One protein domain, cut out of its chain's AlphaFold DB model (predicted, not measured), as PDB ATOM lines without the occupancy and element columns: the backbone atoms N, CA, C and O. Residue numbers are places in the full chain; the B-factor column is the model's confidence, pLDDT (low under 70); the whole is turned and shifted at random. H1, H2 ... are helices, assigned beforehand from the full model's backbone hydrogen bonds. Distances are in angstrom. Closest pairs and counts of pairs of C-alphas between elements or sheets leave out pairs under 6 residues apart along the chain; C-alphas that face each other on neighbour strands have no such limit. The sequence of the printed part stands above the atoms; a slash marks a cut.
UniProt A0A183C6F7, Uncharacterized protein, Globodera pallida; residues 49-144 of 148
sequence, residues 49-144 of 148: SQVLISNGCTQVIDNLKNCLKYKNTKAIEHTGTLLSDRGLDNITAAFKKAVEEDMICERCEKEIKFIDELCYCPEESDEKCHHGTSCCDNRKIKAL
ATOM      1  N   SER A  49      45.954 -37.837  31.018       80.12
ATOM      2  CA  SER A  49      44.834 -37.214  30.310       80.12
ATOM      3  C   SER A  49      44.448 -37.981  29.043       80.12
ATOM      4  O   SER A  49      43.262 -38.201  28.800       80.12
ATOM      5  N   GLN A  50      45.426 -38.467  28.276       77.81
ATOM      6  CA  GLN A  50      45.198 -39.265  27.073       77.81
ATOM      7  C   GLN A  50      44.649 -40.659  27.407       77.81
ATOM      8  O   GLN A  50      43.734 -41.129  26.724       77.81
ATOM      9  N   VAL A  51      45.142 -41.299  28.474       79.50
ATOM     10  CA  VAL A  51      44.578 -42.566  28.979       79.50
ATOM     11  C   VAL A  51      43.118 -42.373  29.382       79.50
ATOM     12  O   VAL A  51      42.259 -43.166  28.998       79.50
ATOM     13  N   LEU A  52      42.808 -41.297  30.106       82.94
ATOM     14  CA  LEU A  52      41.454 -41.008  30.575       82.94
ATOM     15  C   LEU A  52      40.501 -40.678  29.430       82.94
ATOM     16  O   LEU A  52      39.383 -41.186  29.425       82.94
ATOM     17  N   ILE A  53      40.933 -39.900  28.433       83.06
ATOM     18  CA  ILE A  53      40.140 -39.643  27.220       83.06
ATOM     19  C   ILE A  53      39.836 -40.959  26.494       83.06
ATOM     20  O   ILE A  53      38.684 -41.209  26.146       83.06
ATOM     21  N   SER A  54      40.841 -41.823  26.326       79.69
ATOM     22  CA  SER A  54      40.690 -43.113  25.634       79.69
ATOM     23  C   SER A  54      39.757 -44.078  26.377       79.69
ATOM     24  O   SER A  54      39.083 -44.887  25.750       79.69
ATOM     25  N   ASN A  55      39.663 -43.953  27.705       78.88
ATOM     26  CA  ASN A  55      38.737 -44.713  28.551       78.88
ATOM     27  C   ASN A  55      37.370 -44.021  28.743       78.88
ATOM     28  O   ASN A  55      36.573 -44.451  29.578       78.88
ATOM     29  N   GLY A  56      37.088 -42.926  28.024       80.31
ATOM     30  CA  GLY A  56      35.838 -42.165  28.162       80.31
ATOM     31  C   GLY A  56      35.664 -41.481  29.528       80.31
ATOM     32  O   GLY A  56      34.557 -41.111  29.905       80.31
ATOM     33  N   CYS A  57      36.749 -41.311  30.284       81.12
ATOM     34  CA  CYS A  57      36.784 -40.772  31.643       81.12
ATOM     35  C   CYS A  57      37.176 -39.284  31.669       81.12
ATOM     36  O   CYS A  57      37.916 -38.838  32.544       81.12
ATOM     37  N   THR A  58      36.693 -38.486  30.717       80.31
ATOM     38  CA  THR A  58      37.060 -37.061  30.591       80.31
ATOM     39  C   THR A  58      36.687 -36.239  31.824       80.31
ATOM     40  O   THR A  58      37.474 -35.416  32.272       80.31
ATOM     41  N   GLN A  59      35.547 -36.535  32.449       80.88
ATOM     42  CA  GLN A  59      35.104 -35.917  33.705       80.88
ATOM     43  C   GLN A  59      36.070 -36.136  34.886       80.88
ATOM     44  O   GLN A  59      36.103 -35.347  35.829       80.88
ATOM     45  N   VAL A  60      36.880 -37.199  34.844       82.44
ATOM     46  CA  VAL A  60      37.867 -37.514  35.887       82.44
ATOM     47  C   VAL A  60      39.084 -36.588  35.786       82.44
ATOM     48  O   VAL A  60      39.711 -36.298  36.800       82.44
ATOM     49  N   ILE A  61      39.376 -36.044  34.599       82.31
ATOM     50  CA  ILE A  61      40.500 -35.121  34.371       82.31
ATOM     51  C   ILE A  61      40.339 -33.852  35.210       82.31
ATOM     52  O   ILE A  61      41.282 -33.437  35.887       82.31
ATOM     53  N   ASP A  62      39.152 -33.248  35.192       82.50
ATOM     54  CA  ASP A  62      38.892 -32.024  35.952       82.50
ATOM     55  C   ASP A  62      38.894 -32.290  37.460       82.50
ATOM     56  O   ASP A  62      39.430 -31.491  38.230       82.50
ATOM     57  N   ASN A  63      38.388 -33.452  37.884       82.38
ATOM     58  CA  ASN A  63      38.452 -33.875  39.281       82.38
ATOM     59  C   ASN A  63      39.900 -34.037  39.754       82.38
ATOM     60  O   ASN A  63      40.258 -33.487  40.795       82.38
ATOM     61  N   LEU A  64      40.752 -34.709  38.977       80.19
ATOM     62  CA  LEU A  64      42.167 -34.887  39.307       80.19
ATOM     63  C   LEU A  64      42.914 -33.545  39.383       80.19
ATOM     64  O   LEU A  64      43.646 -33.302  40.343       80.19
ATOM     65  N   LYS A  65      42.687 -32.641  38.420       80.31
ATOM     66  CA  LYS A  65      43.272 -31.286  38.430       80.31
ATOM     67  C   LYS A  65      42.852 -30.491  39.665       80.31
ATOM     68  O   LYS A  65      43.685 -29.864  40.318       80.31
ATOM     69  N   ASN A  66      41.565 -30.530  40.008       80.12
ATOM     70  CA  ASN A  66      41.051 -29.854  41.195       80.12
ATOM     71  C   ASN A  66      41.618 -30.466  42.481       80.12
ATOM     72  O   ASN A  66      41.958 -29.732  43.405       80.12
ATOM     73  N   CYS A  67      41.781 -31.787  42.541       81.94
ATOM     74  CA  CYS A  67      42.374 -32.445  43.700       81.94
ATOM     75  C   CYS A  67      43.843 -32.063  43.907       81.94
ATOM     76  O   CYS A  67      44.214 -31.767  45.037       81.94
ATOM     77  N   LEU A  68      44.651 -31.986  42.842       75.44
ATOM     78  CA  LEU A  68      46.041 -31.515  42.932       75.44
ATOM     79  C   LEU A  68      46.124 -30.062  43.422       75.44
ATOM     80  O   LEU A  68      47.008 -29.715  44.197       75.44
ATOM     81  N   LYS A  69      45.178 -29.209  43.011       77.69
ATOM     82  CA  LYS A  69      45.169 -27.788  43.388       77.69
ATOM     83  C   LYS A  69      44.662 -27.530  44.810       77.69
ATOM     84  O   LYS A  69      45.190 -26.658  45.494       77.69
ATOM     85  N   TYR A  70      43.603 -28.223  45.224       77.69
ATOM     86  CA  TYR A  70      42.879 -27.930  46.467       77.69
ATOM     87  C   TYR A  70      43.112 -28.962  47.579       77.69
ATOM     88  O   TYR A  70      42.641 -28.742  48.692       77.69
ATOM     89  N   LYS A  71      43.793 -30.081  47.291       71.69
ATOM     90  CA  LYS A  71      44.087 -31.185  48.227       71.69
ATOM     91  C   LYS A  71      42.877 -31.644  49.052       71.69
ATOM     92  O   LYS A  71      42.979 -31.963  50.234       71.69
ATOM     93  N   ASN A  72      41.694 -31.656  48.439       78.75
ATOM     94  CA  ASN A  72      40.468 -32.066  49.117       78.75
ATOM     95  C   ASN A  72      40.429 -33.597  49.252       78.75
ATOM     96  O   ASN A  72      40.159 -34.296  48.278       78.75
ATOM     97  N   THR A  73      40.645 -34.105  50.466       76.50
ATOM     98  CA  THR A  73      40.712 -35.544  50.788       76.50
ATOM     99  C   THR A  73      39.490 -36.339  50.336       76.50
ATOM    100  O   THR A  73      39.641 -37.402  49.743       76.50
ATOM    101  N   LYS A  74      38.279 -35.794  50.493       79.38
ATOM    102  CA  LYS A  74      37.048 -36.457  50.027       79.38
ATOM    103  C   LYS A  74      36.991 -36.569  48.506       79.38
ATOM    104  O   LYS A  74      36.519 -37.568  47.969       79.38
ATOM    105  N   ALA A  75      37.464 -35.538  47.805       79.50
ATOM    106  CA  ALA A  75      37.525 -35.552  46.348       79.50
ATOM    107  C   ALA A  75      38.603 -36.525  45.844       79.50
ATOM    108  O   ALA A  75      38.380 -37.198  44.840       79.50
ATOM    109  N   ILE A  76      39.725 -36.651  46.561       80.31
ATOM    110  CA  ILE A  76      40.802 -37.604  46.257       80.31
ATOM    111  C   ILE A  76      40.301 -39.043  46.394       80.31
ATOM    112  O   ILE A  76      40.480 -39.831  45.469       80.31
ATOM    113  N   GLU A  77      39.631 -39.379  47.502       83.19
ATOM    114  CA  GLU A  77      39.059 -40.713  47.711       83.19
ATOM    115  C   GLU A  77      38.041 -41.063  46.626       83.19
ATOM    116  O   GLU A  77      38.173 -42.093  45.969       83.19
ATOM    117  N   HIS A  78      37.078 -40.171  46.377       84.88
ATOM    118  CA  HIS A  78      36.054 -40.379  45.355       84.88
ATOM    119  C   HIS A  78      36.661 -40.550  43.953       84.88
ATOM    120  O   HIS A  78      36.265 -41.439  43.200       84.88
ATOM    121  N   THR A  79      37.651 -39.726  43.603       82.69
ATOM    122  CA  THR A  79      38.349 -39.810  42.312       82.69
ATOM    123  C   THR A  79      39.168 -41.095  42.200       82.69
ATOM    124  O   THR A  79      39.185 -41.714  41.141       82.69
ATOM    125  N   GLY A  80      39.797 -41.534  43.293       82.00
ATOM    126  CA  GLY A  80      40.522 -42.798  43.345       82.00
ATOM    127  C   GLY A  80      39.610 -44.008  43.142       82.00
ATOM    128  O   GLY A  80      39.950 -44.890  42.361       82.00
ATOM    129  N   THR A  81      38.430 -44.024  43.769       84.31
ATOM    130  CA  THR A  81      37.434 -45.086  43.553       84.31
ATOM    131  C   THR A  81      36.969 -45.126  42.099       84.31
ATOM    132  O   THR A  81      36.979 -46.190  41.492       84.31
ATOM    133  N   LEU A  82      36.668 -43.969  41.493       84.88
ATOM    134  CA  LEU A  82      36.268 -43.893  40.079       84.88
ATOM    135  C   LEU A  82      37.327 -44.446  39.116       84.88
ATOM    136  O   LEU A  82      36.977 -44.997  38.075       84.88
ATOM    137  N   LEU A  83      38.609 -44.260  39.427       84.06
ATOM    138  CA  LEU A  83      39.715 -44.795  38.636       84.06
ATOM    139  C   LEU A  83      39.871 -46.309  38.831       84.06
ATOM    140  O   LEU A  83      40.029 -47.037  37.851       84.06
ATOM    141  N   SER A  84      39.772 -46.792  40.070       82.62
ATOM    142  CA  SER A  84      39.832 -48.226  40.379       82.62
ATOM    143  C   SER A  84      38.655 -49.008  39.789       82.62
ATOM    144  O   SER A  84      38.865 -50.066  39.204       82.62
ATOM    145  N   ASP A  85      37.442 -48.450  39.790       83.56
ATOM    146  CA  ASP A  85      36.268 -49.044  39.123       83.56
ATOM    147  C   ASP A  85      36.468 -49.216  37.604       83.56
ATOM    148  O   ASP A  85      35.766 -49.985  36.945       83.56
ATOM    149  N   ARG A  86      37.434 -48.490  37.027       82.00
ATOM    150  CA  ARG A  86      37.818 -48.550  35.610       82.00
ATOM    151  C   ARG A  86      39.063 -49.403  35.359       82.00
ATOM    152  O   ARG A  86      39.532 -49.443  34.225       82.00
ATOM    153  N   GLY A  87      39.599 -50.068  36.385       82.31
ATOM    154  CA  GLY A  87      40.831 -50.856  36.296       82.31
ATOM    155  C   GLY A  87      42.088 -50.005  36.099       82.31
ATOM    156  O   GLY A  87      43.089 -50.487  35.572       82.31
ATOM    157  N   LEU A  88      42.046 -48.725  36.485       83.00
ATOM    158  CA  LEU A  88      43.169 -47.788  36.381       83.00
ATOM    159  C   LEU A  88      43.931 -47.672  37.711       83.00
ATOM    160  O   LEU A  88      44.371 -46.586  38.088       83.00
ATOM    161  N   ASP A  89      44.112 -48.786  38.424       81.38
ATOM    162  CA  ASP A  89      44.678 -48.815  39.782       81.38
ATOM    163  C   ASP A  89      46.091 -48.226  39.871       81.38
ATOM    164  O   ASP A  89      46.426 -47.542  40.838       81.38
ATOM    165  N   ASN A  90      46.898 -48.401  38.823       74.25
ATOM    166  CA  ASN A  90      48.236 -47.811  38.742       74.25
ATOM    167  C   ASN A  90      48.180 -46.272  38.725       74.25
ATOM    168  O   ASN A  90      48.992 -45.603  39.363       74.25
ATOM    169  N   ILE A  91      47.188 -45.702  38.033       79.88
ATOM    170  CA  ILE A  91      46.945 -44.255  37.999       79.88
ATOM    171  C   ILE A  91      46.384 -43.792  39.347       79.88
ATOM    172  O   ILE A  91      46.804 -42.751  39.849       79.88
ATOM    173  N   THR A  92      45.494 -44.577  39.966       83.50
ATOM    174  CA  THR A  92      44.981 -44.312  41.318       83.50
ATOM    175  C   THR A  92      46.113 -44.198  42.336       83.50
ATOM    176  O   THR A  92      46.152 -43.235  43.101       83.50
ATOM    177  N   ALA A  93      47.040 -45.158  42.338       78.31
ATOM    178  CA  ALA A  93      48.174 -45.179  43.254       78.31
ATOM    179  C   ALA A  93      49.098 -43.972  43.035       78.31
ATOM    180  O   ALA A  93      49.404 -43.255  43.988       78.31
ATOM    181  N   ALA A  94      49.470 -43.697  41.779       75.56
ATOM    182  CA  ALA A  94      50.305 -42.552  41.418       75.56
ATOM    183  C   ALA A  94      49.683 -41.217  41.845       75.56
ATOM    184  O   ALA A  94      50.356 -40.351  42.404       75.56
ATOM    185  N   PHE A  95      48.380 -41.061  41.614       79.94
ATOM    186  CA  PHE A  95      47.643 -39.860  41.976       79.94
ATOM    187  C   PHE A  95      47.550 -39.664  43.492       79.94
ATOM    188  O   PHE A  95      47.871 -38.580  43.972       79.94
ATOM    189  N   LYS A  96      47.152 -40.692  44.255       79.06
ATOM    190  CA  LYS A  96      47.070 -40.596  45.722       79.06
ATOM    191  C   LYS A  96      48.417 -40.208  46.319       79.06
ATOM    192  O   LYS A  96      48.494 -39.235  47.064       79.06
ATOM    193  N   LYS A  97      49.482 -40.885  45.882       75.38
ATOM    194  CA  LYS A  97      50.850 -40.604  46.319       75.38
ATOM    195  C   LYS A  97      51.265 -39.162  46.015       75.38
ATOM    196  O   LYS A  97      51.862 -38.499  46.851       75.38
ATOM    197  N   ALA A  98      50.907 -38.644  44.841       74.50
ATOM    198  CA  ALA A  98      51.238 -37.277  44.457       74.50
ATOM    199  C   ALA A  98      50.553 -36.197  45.286       74.50
ATOM    200  O   ALA A  98      51.172 -35.173  45.567       74.50
ATOM    201  N   VAL A  99      49.296 -36.419  45.671       75.12
ATOM    202  CA  VAL A  99      48.555 -35.444  46.472       75.12
ATOM    203  C   VAL A  99      48.914 -35.534  47.957       75.12
ATOM    204  O   VAL A  99      48.941 -34.506  48.631       75.12
ATOM    205  N   GLU A 100      49.195 -36.736  48.469       73.62
ATOM    206  CA  GLU A 100      49.565 -36.958  49.873       73.62
ATOM    207  C   GLU A 100      51.009 -36.541  50.185       73.62
ATOM    208  O   GLU A 100      51.258 -35.983  51.250       73.62
ATOM    209  N   GLU A 101      51.951 -36.784  49.270       70.06
ATOM    210  CA  GLU A 101      53.390 -36.613  49.529       70.06
ATOM    211  C   GLU A 101      53.996 -35.336  48.920       70.06
ATOM    212  O   GLU A 101      55.218 -35.173  48.938       70.06
ATOM    213  N   ASP A 102      53.170 -34.436  48.371       68.56
ATOM    214  CA  ASP A 102      53.628 -33.196  47.728       68.56
ATOM    215  C   ASP A 102      54.772 -33.442  46.739       68.56
ATOM    216  O   ASP A 102      55.875 -32.908  46.843       68.56
ATOM    217  N   MET A 103      54.511 -34.338  45.791       66.12
ATOM    218  CA  MET A 103      55.543 -34.873  44.915       66.12
ATOM    219  C   MET A 103      56.252 -33.790  44.097       66.12
ATOM    220  O   MET A 103      55.633 -33.028  43.345       66.12
ATOM    221  N   ILE A 104      57.582 -33.795  44.180       66.75
ATOM    222  CA  ILE A 104      58.467 -32.960  43.371       66.75
ATOM    223  C   ILE A 104      59.304 -33.822  42.428       66.75
ATOM    224  O   ILE A 104      59.634 -34.980  42.703       66.75
ATOM    225  N   CYS A 105      59.696 -33.245  41.296       65.50
ATOM    226  CA  CYS A 105      60.715 -33.860  40.459       65.50
ATOM    227  C   CYS A 105      62.088 -33.734  41.132       65.50
ATOM    228  O   CYS A 105      62.549 -32.624  41.380       65.50
ATOM    229  N   GLU A 106      62.789 -34.852  41.341       58.03
ATOM    230  CA  GLU A 106      64.116 -34.870  41.978       58.03
ATOM    231  C   GLU A 106      65.162 -34.046  41.208       58.03
ATOM    232  O   GLU A 106      66.110 -33.532  41.790       58.03
ATOM    233  N   ARG A 107      65.007 -33.917  39.887       56.28
ATOM    234  CA  ARG A 107      66.034 -33.313  39.028       56.28
ATOM    235  C   ARG A 107      65.874 -31.809  38.829       56.28
ATOM    236  O   ARG A 107      66.868 -31.118  38.639       56.28
ATOM    237  N   CYS A 108      64.638 -31.322  38.769       59.50
ATOM    238  CA  CYS A 108      64.344 -29.911  38.501       59.50
ATOM    239  C   CYS A 108      63.629 -29.211  39.658       59.50
ATOM    240  O   CYS A 108      63.291 -28.039  39.513       59.50
ATOM    241  N   GLU A 109      63.380 -29.930  40.759       65.75
ATOM    242  CA  GLU A 109      62.749 -29.442  41.994       65.75
ATOM    243  C   GLU A 109      61.379 -28.782  41.771       65.75
ATOM    244  O   GLU A 109      60.867 -28.053  42.617       65.75
ATOM    245  N   LYS A 110      60.758 -29.038  40.615       66.88
ATOM    246  CA  LYS A 110      59.424 -28.537  40.302       66.88
ATOM    247  C   LYS A 110      58.380 -29.418  40.968       66.88
ATOM    248  O   LYS A 110      58.402 -30.639  40.806       66.88
ATOM    249  N   GLU A 111      57.454 -28.768  41.658       68.69
ATOM    250  CA  GLU A 111      56.202 -29.369  42.111       68.69
ATOM    251  C   GLU A 111      55.414 -29.903  40.922       68.69
ATOM    252  O   GLU A 111      55.277 -29.218  39.901       68.69
ATOM    253  N   ILE A 112      54.856 -31.098  41.085       68.94
ATOM    254  CA  ILE A 112      53.921 -31.649  40.114       68.94
ATOM    255  C   ILE A 112      52.578 -30.940  40.272       68.94
ATOM    256  O   ILE A 112      51.901 -31.063  41.292       68.94
ATOM    257  N   LYS A 113      52.187 -30.180  39.246       69.38
ATOM    258  CA  LYS A 113      50.924 -29.417  39.223       69.38
ATOM    259  C   LYS A 113      49.932 -29.985  38.225       69.38
ATOM    260  O   LYS A 113      48.742 -29.678  38.304       69.38
ATOM    261  N   PHE A 114      50.407 -30.808  37.296       71.62
ATOM    262  CA  PHE A 114      49.596 -31.372  36.234       71.62
ATOM    263  C   PHE A 114      49.561 -32.894  36.320       71.62
ATOM    264  O   PHE A 114      50.559 -33.557  36.571       71.62
ATOM    265  N   ILE A 115      48.389 -33.462  36.041       75.00
ATOM    266  CA  ILE A 115      48.175 -34.915  36.056       75.00
ATOM    267  C   ILE A 115      49.064 -35.647  35.041       75.00
ATOM    268  O   ILE A 115      49.448 -36.784  35.268       75.00
ATOM    269  N   ASP A 116      49.434 -34.981  33.948       73.75
ATOM    270  CA  ASP A 116      50.283 -35.544  32.890       73.75
ATOM    271  C   ASP A 116      51.773 -35.566  33.261       73.75
ATOM    272  O   ASP A 116      52.602 -36.122  32.537       73.75
ATOM    273  N   GLU A 117      52.130 -34.973  34.401       69.75
ATOM    274  CA  GLU A 117      53.479 -35.031  34.954       69.75
ATOM    275  C   GLU A 117      53.698 -36.273  35.835       69.75
ATOM    276  O   GLU A 117      54.847 -36.572  36.160       69.75
ATOM    277  N   LEU A 118      52.629 -37.002  36.186       70.69
ATOM    278  CA  LEU A 118      52.646 -38.162  37.084       70.69
ATOM    279  C   LEU A 118      53.090 -39.464  36.397       70.69
ATOM    280  O   LEU A 118      52.627 -39.773  35.297       70.69
ATOM    281  N   CYS A 119      53.900 -40.267  37.107       70.00
ATOM    282  CA  CYS A 119      54.325 -41.609  36.674       70.00
ATOM    283  C   CYS A 119      53.396 -42.651  37.268       70.00
ATOM    284  O   CYS A 119      53.281 -42.741  38.486       70.00
ATOM    285  N   TYR A 120      52.781 -43.461  36.412       70.06
ATOM    286  CA  TYR A 120      51.964 -44.606  36.817       70.06
ATOM    287  C   TYR A 120      52.590 -45.937  36.370       70.06
ATOM    288  O   TYR A 120      51.894 -46.937  36.192       70.06
ATOM    289  N   CYS A 121      53.912 -45.959  36.163       66.12
ATOM    290  CA  CYS A 121      54.635 -47.196  35.896       66.12
ATOM    291  C   CYS A 121      54.487 -48.153  37.096       66.12
ATOM    292  O   CYS A 121      54.673 -47.724  38.235       66.12
ATOM    293  N   PRO A 122      54.154 -49.433  36.858       55.22
ATOM    294  CA  PRO A 122      53.961 -50.413  37.926       55.22
ATOM    295  C   PRO A 122      55.271 -50.826  38.614       55.22
ATOM    296  O   PRO A 122      55.234 -51.339  39.727       55.22
ATOM    297  N   GLU A 123      56.420 -50.602  37.969       53.72
ATOM    298  CA  GLU A 123      57.745 -50.904  38.511       53.72
ATOM    299  C   GLU A 123      58.518 -49.611  38.792       53.72
ATOM    300  O   GLU A 123      58.461 -48.655  38.008       53.72
ATOM    301  N   GLU A 124      59.278 -49.593  39.894       50.09
ATOM    302  CA  GLU A 124      60.284 -48.563  40.154       50.09
ATOM    303  C   GLU A 124      61.378 -48.674  39.086       50.09
ATOM    304  O   GLU A 124      62.312 -49.465  39.188       50.09
ATOM    305  N   SER A 125      61.234 -47.914  38.000       43.84
ATOM    306  CA  SER A 125      62.244 -47.874  36.949       43.84
ATOM    307  C   SER A 125      63.282 -46.808  37.278       43.84
ATOM    308  O   SER A 125      63.040 -45.612  37.114       43.84
ATOM    309  N   ASP A 126      64.466 -47.251  37.702       45.31
ATOM    310  CA  ASP A 126      65.631 -46.385  37.927       45.31
ATOM    311  C   ASP A 126      66.126 -45.687  36.651       45.31
ATOM    312  O   ASP A 126      66.831 -44.676  36.726       45.31
ATOM    313  N   GLU A 127      65.751 -46.214  35.485       42.53
ATOM    314  CA  GLU A 127      66.347 -45.851  34.202       42.53
ATOM    315  C   GLU A 127      65.339 -45.280  33.191       42.53
ATOM    316  O   GLU A 127      65.763 -44.607  32.251       42.53
ATOM    317  N   LYS A 128      64.026 -45.543  33.325       44.84
ATOM    318  CA  LYS A 128      63.032 -45.258  32.271       44.84
ATOM    319  C   LYS A 128      61.614 -45.002  32.819       44.84
ATOM    320  O   LYS A 128      60.698 -45.779  32.565       44.84
ATOM    321  N   CYS A 129      61.367 -43.894  33.528       48.41
ATOM    322  CA  CYS A 129      59.970 -43.445  33.716       48.41
ATOM    323  C   CYS A 129      59.468 -42.863  32.382       48.41
ATOM    324  O   CYS A 129      59.800 -41.734  32.010       48.41
ATOM    325  N   HIS A 130      58.665 -43.634  31.657       50.91
ATOM    326  CA  HIS A 130      58.095 -43.259  30.367       50.91
ATOM    327  C   HIS A 130      56.965 -42.241  30.559       50.91
ATOM    328  O   HIS A 130      55.916 -42.570  31.097       50.91
ATOM    329  N   HIS A 131      57.167 -40.998  30.126       50.09
ATOM    330  CA  HIS A 131      56.130 -39.971  30.214       50.09
ATOM    331  C   HIS A 131      56.108 -39.049  29.006       50.09
ATOM    332  O   HIS A 131      57.150 -38.692  28.456       50.09
ATOM    333  N   GLY A 132      54.911 -38.547  28.709       42.03
ATOM    334  CA  GLY A 132      54.660 -37.480  27.747       42.03
ATOM    335  C   GLY A 132      55.498 -36.208  27.959       42.03
ATOM    336  O   GLY A 132      55.485 -35.567  29.012       42.03
ATOM    337  N   THR A 133      56.254 -35.918  26.902       45.81
ATOM    338  CA  THR A 133      56.828 -34.682  26.325       45.81
ATOM    339  C   THR A 133      57.453 -33.544  27.133       45.81
ATOM    340  O   THR A 133      58.124 -32.738  26.496       45.81
ATOM    341  N   SER A 134      57.381 -33.432  28.458       49.19
ATOM    342  CA  SER A 134      58.169 -32.366  29.114       49.19
ATOM    343  C   SER A 134      58.321 -32.535  30.618       49.19
ATOM    344  O   SER A 134      57.392 -32.226  31.353       49.19
ATOM    345  N   CYS A 135      59.503 -32.979  31.068       47.06
ATOM    346  CA  CYS A 135      60.299 -32.235  32.062       47.06
ATOM    347  C   CYS A 135      61.667 -32.898  32.323       47.06
ATOM    348  O   CYS A 135      62.638 -32.177  32.504       47.06
ATOM    349  N   CYS A 136      61.791 -34.234  32.305       48.16
ATOM    350  CA  CYS A 136      63.066 -34.948  32.492       48.16
ATOM    351  C   CYS A 136      63.011 -36.351  31.868       48.16
ATOM    352  O   CYS A 136      62.052 -37.072  32.114       48.16
ATOM    353  N   ASP A 137      64.041 -36.768  31.132       44.94
ATOM    354  CA  ASP A 137      64.108 -38.111  30.521       44.94
ATOM    355  C   ASP A 137      64.246 -39.255  31.554       44.94
ATOM    356  O   ASP A 137      63.971 -40.407  31.243       44.94
ATOM    357  N   ASN A 138      64.595 -38.929  32.811       45.88
ATOM    358  CA  ASN A 138      64.904 -39.892  33.881       45.88
ATOM    359  C   ASN A 138      63.993 -39.741  35.120       45.88
ATOM    360  O   ASN A 138      64.484 -39.887  36.232       45.88
ATOM    361  N   ARG A 139      62.721 -39.325  34.973       57.31
ATOM    362  CA  ARG A 139      61.847 -38.813  36.065       57.31
ATOM    363  C   ARG A 139      61.804 -39.680  37.342       57.31
ATOM    364  O   ARG A 139      60.878 -40.461  37.532       57.31
ATOM    365  N   LYS A 140      62.736 -39.441  38.267       54.00
ATOM    366  CA  LYS A 140      62.625 -39.821  39.675       54.00
ATOM    367  C   LYS A 140      61.798 -38.747  40.377       54.00
ATOM    368  O   LYS A 140      62.188 -37.579  40.426       54.00
ATOM    369  N   ILE A 141      60.602 -39.119  40.810       55.66
ATOM    370  CA  ILE A 141      59.712 -38.260  41.592       55.66
ATOM    371  C   ILE A 141      59.908 -38.662  43.052       55.66
ATOM    372  O   ILE A 141      59.906 -39.854  43.364       55.66
ATOM    373  N   LYS A 142      60.117 -37.685  43.931       56.47
ATOM    374  CA  LYS A 142      60.279 -37.921  45.365       56.47
ATOM    375  C   LYS A 142      59.260 -37.099  46.134       56.47
ATOM    376  O   LYS A 142      58.920 -35.990  45.719       56.47
ATOM    377  N   ALA A 143      58.813 -37.653  47.259       54.12
ATOM    378  CA  ALA A 143      58.092 -36.888  48.261       54.12
ATOM    379  C   ALA A 143      58.913 -35.645  48.592       54.12
ATOM    380  O   ALA A 143      60.141 -35.747  48.740       54.12
ATOM    381  N   LEU A 144      58.261 -34.493  48.744       54.09
ATOM    382  CA  LEU A 144      58.918 -33.355  49.362       54.09
ATOM    383  C   LEU A 144      59.152 -33.731  50.829       54.09
ATOM    384  O   LEU A 144      58.304 -33.517  51.692       54.09
TER     385      LEU A 144
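Overview. This is residues 49 to 144 of the 148 residues of an uncharacterized protein of Globodera pallida (UniProt A0A183C6F7). Three helices, H2, H3 and H4, make an up-and-down bundle with their centres in a triangle, and the short helix H1 folds back at the first residues of H2. The other end of the longest axis is a lobe of loops, from the long stretch of residues 101 to 144, which has no named element. The printed part has 96 residues, with four named helices in the order H1, H2, H3, H4 and no named strand; the class is all helix, though under half of the residues, 43 of 96, are in named elements. The whole is compact, with a radius of gyration of the C-alphas of 12.7 A, and rounded, with spans of 31 by 26 by 20 A.

Arrangement. H2, residues 58 to 70, is the hub, touching three other helices. H3, residues 73 to 84, touches it at a shallow tilt of 31 degrees, opposite ways; the closest C-alphas, of Cys 67 and Ile 76, are 6.0 A apart. H4, residues 89 to 100, touches H3 at a shallow tilt of 15 degrees, opposite ways, with the C-alphas of Gly 80 and Thr 92 closest at 5.1 A. H4 touches H2 with residues 95 to 99 alone, at a shallow tilt of 22 degrees and the same way; the closest C-alphas, of Leu 68 and Val 99, are 5.9 A apart. H1, residues 49 to 54, touches residues 58 to 61 of H2 alone, opposite ways at a shallow tilt of 20 degrees, with the C-alphas of Leu 52 and Thr 58 closest at 5.9 A. H1 is apart from H3 and H4. H1 and H2, H2 and H3, and H3 and H4 are helical hairpins. Every O i to N i+4 pair is within hydrogen-bond range in H1, H3 and H4, and 7 of 9 are in H2.

Along the chain. H2 measures 19.2 A from first to last C-alpha, beginning at C-alpha 58 (37.060, -37.061, 30.591). H3 measures 16.4 A and H4 16.3 A, ending at C-alpha 100 (49.565, -36.958, 49.873). H1 measures 8.6 A from C-alpha 49 (44.834, -37.214, 30.310). Residues 104 to 105 pair antiparallel with residues 141 to 142, too short to be named strands.

Size, cuts and confidence. The two C-alphas farthest apart, of Lys 74 and Glu 127, are 34.6 A apart. The printed part has no cut, and the three links between helices are tight. Mean pLDDT of the printed part is 70.0; residues 102 to 113, 117 and 121 to 144 are under 70.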